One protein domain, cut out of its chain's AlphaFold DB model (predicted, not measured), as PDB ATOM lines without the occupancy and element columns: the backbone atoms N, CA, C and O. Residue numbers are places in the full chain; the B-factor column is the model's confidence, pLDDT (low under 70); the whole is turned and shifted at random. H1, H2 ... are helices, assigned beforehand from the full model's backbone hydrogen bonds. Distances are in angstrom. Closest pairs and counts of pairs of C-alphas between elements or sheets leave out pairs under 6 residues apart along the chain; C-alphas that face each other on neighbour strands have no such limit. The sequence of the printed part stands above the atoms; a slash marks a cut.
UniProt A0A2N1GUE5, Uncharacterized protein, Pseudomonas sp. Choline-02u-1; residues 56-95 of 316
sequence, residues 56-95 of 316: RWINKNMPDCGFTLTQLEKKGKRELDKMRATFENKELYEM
ATOM      1  N   ARG A  56     -44.095 -39.029 142.342       87.25
ATOM      2  CA  ARG A  56     -42.859 -39.327 143.083       87.25
ATOM      3  C   ARG A  56     -41.620 -39.275 142.195       87.25
ATOM      4  O   ARG A  56     -40.591 -38.761 142.624       87.25
ATOM      5  N   TRP A  57     -41.712 -39.790 140.969       87.88
ATOM      6  CA  TRP A  57     -40.619 -39.728 140.002       87.88
ATOM      7  C   TRP A  57     -40.269 -38.279 139.642       87.88
ATOM      8  O   TRP A  57     -39.092 -37.932 139.659       87.88
ATOM      9  N   ILE A  58     -41.270 -37.429 139.386       86.56
ATOM     10  CA  ILE A  58     -41.080 -36.002 139.075       86.56
ATOM     11  C   ILE A  58     -40.422 -35.294 140.258       86.56
ATOM     12  O   ILE A  58     -39.385 -34.672 140.085       86.56
ATOM     13  N   ASN A  59     -40.938 -35.482 141.474       86.62
ATOM     14  CA  ASN A  59     -40.355 -34.883 142.679       86.62
ATOM     15  C   ASN A  59     -38.892 -35.308 142.918       86.62
ATOM     16  O   ASN A  59     -38.124 -34.566 143.518       86.62
ATOM     17  N   LYS A  60     -38.510 -36.517 142.487       86.56
ATOM     18  CA  LYS A  60     -37.154 -37.051 142.659       86.56
ATOM     19  C   LYS A  60     -36.184 -36.588 141.569       86.56
ATOM     20  O   LYS A  60     -35.020 -36.358 141.873       86.56
ATOM     21  N   ASN A  61     -36.635 -36.509 140.317       84.88
ATOM     22  CA  ASN A  61     -35.760 -36.275 139.162       84.88
ATOM     23  C   ASN A  61     -35.846 -34.843 138.608       84.88
ATOM     24  O   ASN A  61     -34.966 -34.445 137.857       84.88
ATOM     25  N   MET A  62     -36.861 -34.064 139.001       83.94
ATOM     26  CA  MET A  62     -37.056 -32.664 138.610       83.94
ATOM     27  C   MET A  62     -37.011 -31.738 139.840       83.94
ATOM     28  O   MET A  62     -38.060 -31.278 140.301       83.94
ATOM     29  N   PRO A  63     -35.819 -31.447 140.393       71.94
ATOM     30  CA  PRO A  63     -35.688 -30.581 141.570       71.94
ATOM     31  C   PRO A  63     -36.178 -29.141 141.324       71.94
ATOM     32  O   PRO A  63     -36.669 -28.506 142.252       71.94
ATOM     33  N   ASP A  64     -36.160 -28.670 140.072       75.75
ATOM     34  CA  ASP A  64     -36.607 -27.324 139.680       75.75
ATOM     35  C   ASP A  64     -38.099 -27.247 139.297       75.75
ATOM     36  O   ASP A  64     -38.558 -26.249 138.745       75.75
ATOM     37  N   CYS A  65     -38.898 -28.289 139.567       71.19
ATOM     38  CA  CYS A  65     -40.306 -28.316 139.144       71.19
ATOM     39  C   CYS A  65     -41.224 -27.341 139.904       71.19
ATOM     40  O   CYS A  65     -42.377 -27.178 139.514       71.19
ATOM     41  N   GLY A  66     -40.754 -26.709 140.987       76.50
ATOM     42  CA  GLY A  66     -41.499 -25.693 141.742       76.50
ATOM     43  C   GLY A  66     -42.717 -26.205 142.527       76.50
ATOM     44  O   GLY A  66     -43.394 -25.410 143.177       76.50
ATOM     45  N   PHE A  67     -42.998 -27.514 142.499       82.69
ATOM     46  CA  PHE A  67     -44.112 -28.145 143.210       82.69
ATOM     47  C   PHE A  67     -43.610 -29.090 144.300       82.69
ATOM     48  O   PHE A  67     -42.686 -29.871 144.091       82.69
ATOM     49  N   THR A  68     -44.268 -29.079 145.460       86.50
ATOM     50  CA  THR A  68     -44.016 -30.077 146.509       86.50
ATOM     51  C   THR A  68     -44.668 -31.416 146.158       86.50
ATOM     52  O   THR A  68     -45.646 -31.469 145.409       86.50
ATOM     53  N   LEU A  69     -44.190 -32.518 146.752       84.88
ATOM     54  CA  LEU A  69     -44.768 -33.853 146.541       84.88
ATOM     55  C   LEU A  69     -46.291 -33.877 146.748       84.88
ATOM     56  O   LEU A  69     -47.021 -34.436 145.938       84.88
ATOM     57  N   THR A  70     -46.786 -33.201 147.785       84.69
ATOM     58  CA  THR A  70     -48.221 -33.125 148.094       84.69
ATOM     59  C   THR A  70     -49.012 -32.362 147.026       84.69
ATOM     60  O   THR A  70     -50.189 -32.644 146.807       84.69
ATOM     61  N   GLN A  71     -48.387 -31.393 146.351       85.81
ATOM     62  CA  GLN A  71     -48.994 -30.683 145.225       85.81
ATOM     63  C   GLN A  71     -48.987 -31.552 143.960       85.81
ATOM     64  O   GLN A  71     -49.996 -31.604 143.261       85.81
ATOM     65  N   LEU A  72     -47.907 -32.296 143.702       85.31
ATOM     66  CA  LEU A  72     -47.810 -33.239 142.578       85.31
ATOM     67  C   LEU A  72     -48.800 -34.406 142.714       85.31
ATOM     68  O   LEU A  72     -49.458 -34.783 141.749       85.31
ATOM     69  N   GLU A  73     -48.992 -34.930 143.925       85.25
ATOM     70  CA  GLU A  73     -49.963 -35.993 144.213       85.25
ATOM     71  C   GLU A  73     -51.427 -35.545 144.071       85.25
ATOM     72  O   GLU A  73     -52.317 -36.396 143.985       85.25
ATOM     73  N   LYS A  74     -51.700 -34.237 143.989       85.44
ATOM     74  CA  LYS A  74     -53.031 -33.685 143.681       85.44
ATOM     75  C   LYS A  74     -53.248 -33.419 142.189       85.44
ATOM     76  O   LYS A  74     -54.389 -33.244 141.774       85.44
ATOM     77  N   LYS A  75     -52.187 -33.419 141.377       83.88
ATOM     78  CA  LYS A  75     -52.279 -33.161 139.935       83.88
ATOM     79  C   LYS A  75     -52.822 -34.358 139.157       83.88
ATOM     80  O   LYS A  75     -52.641 -35.525 139.526       83.88
ATOM     81  N   GLY A  76     -53.512 -34.054 138.059       80.31
ATOM     82  CA  GLY A  76     -54.026 -35.053 137.127       80.31
ATOM     83  C   GLY A  76     -52.895 -35.769 136.383       80.31
ATOM     84  O   GLY A  76     -51.837 -35.193 136.144       80.31
ATOM     85  N   LYS A  77     -53.124 -37.026 135.977       80.00
ATOM     86  CA  LYS A  77     -52.113 -37.849 135.285       80.00
ATOM     87  C   LYS A  77     -51.549 -37.157 134.034       80.00
ATOM     88  O   LYS A  77     -50.340 -37.099 133.877       80.00
ATOM     89  N   ARG A  78     -52.413 -36.525 133.233       79.38
ATOM     90  CA  ARG A  78     -52.022 -35.791 132.017       79.38
ATOM     91  C   ARG A  78     -51.060 -34.631 132.292       79.38
ATOM     92  O   ARG A  78     -50.161 -34.389 131.497       79.38
ATOM     93  N   GLU A  79     -51.235 -33.913 133.402       82.06
ATOM     94  CA  GLU A  79     -50.303 -32.842 133.779       82.06
ATOM     95  C   GLU A  79     -48.935 -33.409 134.157       82.06
ATOM     96  O   GLU A  79     -47.913 -32.871 133.744       82.06
ATOM     97  N   LEU A  80     -48.918 -34.523 134.896       86.31
ATOM     98  CA  LEU A  80     -47.685 -35.214 135.270       86.31
ATOM     99  C   LEU A  80     -46.975 -35.809 134.039       86.31
ATOM    100  O   LEU A  80     -45.751 -35.760 133.952       86.31
ATOM    101  N   ASP A  81     -47.722 -36.326 133.061       82.12
ATOM    102  CA  ASP A  81     -47.176 -36.792 131.779       82.12
ATOM    103  C   ASP A  81     -46.529 -35.643 131.000       82.12
ATOM    104  O   ASP A  81     -45.396 -35.783 130.543       82.12
ATOM    105  N   LYS A  82     -47.193 -34.479 130.927       83.88
ATOM    106  CA  LYS A  82     -46.643 -33.272 130.288       83.88
ATOM    107  C   LYS A  82     -45.351 -32.814 130.953       83.88
ATOM    108  O   LYS A  82     -44.363 -32.629 130.254       83.88
ATOM    109  N   MET A  83     -45.338 -32.704 132.282       84.25
ATOM    110  CA  MET A  83     -44.143 -32.307 133.040       84.25
ATOM    111  C   MET A  83     -42.969 -33.261 132.805       84.25
ATOM    112  O   MET A  83     -41.830 -32.830 132.616       84.25
ATOM    113  N   ARG A  84     -43.245 -34.566 132.770       84.12
ATOM    114  CA  ARG A  84     -42.223 -35.574 132.500       84.12
ATOM    115  C   ARG A  84     -41.709 -35.511 131.061       84.12
ATOM    116  O   ARG A  84     -40.503 -35.589 130.856       84.12
ATOM    117  N   ALA A  85     -42.592 -35.346 130.079       82.25
ATOM    118  CA  ALA A  85     -42.208 -35.233 128.674       82.25
ATOM    119  C   ALA A  85     -41.365 -33.977 128.407       82.25
ATOM    120  O   ALA A  85     -40.340 -34.067 127.734       82.25
ATOM    121  N   THR A  86     -41.725 -32.841 129.023       83.62
ATOM    122  CA  THR A  86     -40.917 -31.613 128.959       83.62
ATOM    123  C   THR A  86     -39.531 -31.792 129.569       83.62
ATOM    124  O   THR A  86     -38.573 -31.227 129.064       83.62
ATOM    125  N   PHE A  87     -39.400 -32.594 130.629       83.50
ATOM    126  CA  PHE A  87     -38.100 -32.860 131.243       83.50
ATOM    127  C   PHE A  87     -37.237 -33.824 130.431       83.50
ATOM    128  O   PHE A  87     -36.038 -33.617 130.288       83.50
ATOM    129  N   GLU A  88     -37.840 -34.881 129.885       82.50
ATOM    130  CA  GLU A  88     -37.125 -35.859 129.065       82.50
ATOM    131  C   GLU A  88     -36.855 -35.348 127.632       82.50
ATOM    132  O   GLU A  88     -36.291 -36.096 126.836       82.50
ATOM    133  N   ASN A  89     -37.247 -34.105 127.295       76.38
ATOM    134  CA  ASN A  89     -37.230 -33.542 125.934       76.38
ATOM    135  C   ASN A  89     -37.837 -34.499 124.899       76.38
ATOM    136  O   ASN A  89     -37.371 -34.611 123.766       76.38
ATOM    137  N   LYS A  90     -38.876 -35.226 125.309       76.81
ATOM    138  CA  LYS A  90     -39.628 -36.118 124.433       76.81
ATOM    139  C   LYS A  90     -40.898 -35.409 124.030       76.81
ATOM    140  O   LYS A  90     -41.607 -34.871 124.879       76.81
ATOM    141  N   GLU A  91     -41.213 -35.457 122.744       57.59
ATOM    142  CA  GLU A  91     -42.556 -35.115 122.310       57.59
ATOM    143  C   GLU A  91     -43.521 -36.085 122.979       57.59
ATOM    144  O   GLU A  91     -43.402 -37.311 122.875       57.59
ATOM    145  N   LEU A  92     -44.456 -35.524 123.738       50.78
ATOM    146  CA  LEU A  92     -45.568 -36.297 124.239       50.78
ATOM    147  C   LEU A  92     -46.373 -36.647 122.996       50.78
ATOM    148  O   LEU A  92     -46.962 -35.761 122.381       50.78
ATOM    149  N   TYR A  93     -46.337 -37.918 122.599       43.94
ATOM    150  CA  TYR A  93     -47.215 -38.428 121.561       43.94
ATOM    151  C   TYR A  93     -48.646 -38.306 122.097       43.94
ATOM    152  O   TYR A  93     -49.181 -39.217 122.734       43.94
ATOM    153  N   GLU A  94     -49.242 -37.124 121.923       41.72
ATOM    154  CA  GLU A  94     -50.673 -36.910 122.029       41.72
ATOM    155  C   GLU A  94     -51.255 -37.638 120.825       41.72
ATOM    156  O   GLU A  94     -51.509 -37.061 119.772       41.72
ATOM    157  N   MET A  95     -51.414 -38.955 120.962       36.53
ATOM    158  CA  MET A  95     -52.326 -39.642 120.080       36.53
ATOM    159  C   MET A  95     -53.689 -39.050 120.413       36.53
ATOM    160  O   MET A  95     -54.317 -39.443 121.400       36.53
TER     161      MET A  95
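Overview. This is residues 56 to 95 of the 316 residues of an uncharacterized protein of Pseudomonas sp. Choline-02u-1 (UniProt A0A2N1GUE5). The longest helix, H3, stands in the middle, with two short helices, H1 and H2, at one side of it and the tail, residues 88 to 95, folding back at the other. The printed part has 40 residues, with three named helices in the order H1, H2, H3 and no named strand: all helix. It is compact, with a radius of gyration of the C-alphas of 10.0 A, yet elongated, spanning 29 by 18 by 13 A.

Along the chain. Find C-alpha 77 at (-52.113, -37.849, 135.285); from there H3 runs 15.4 A to C-alpha 87 at (-38.100, -32.860, 131.243). Go back to C-alpha 56 at (-42.859, -39.327, 143.083), where H1, residues 56 to 61, begins; it is 8.7 A long. H2, residues 69 to 72, measures 5.0 A.

Arrangement. Look at Ile 58 and Arg 84: their C-alphas, 6.7 A apart, are the closest of H1 and H3, which only just touch, with 3 pairs of C-alphas within 8 A. These two run the same way at a shallow tilt of 9 degrees. H1 touches H2, closest at the C-alphas of Asn 59 and Leu 69, 6.0 A. H2 and H3 are close but not clearly touching; their closest C-alphas, Leu 72 and Leu 80, are 7.6 A apart. In H1 and H3 every O i to N i+4 pair is within hydrogen-bond range; H2 is too short for one.

Size, cuts and confidence. The C-alphas of Thr 68 and Met 95, the two farthest apart, are 29.3 A apart. The printed part has no cut, and no link is long. Residues 91 to 95 have pLDDT under 70.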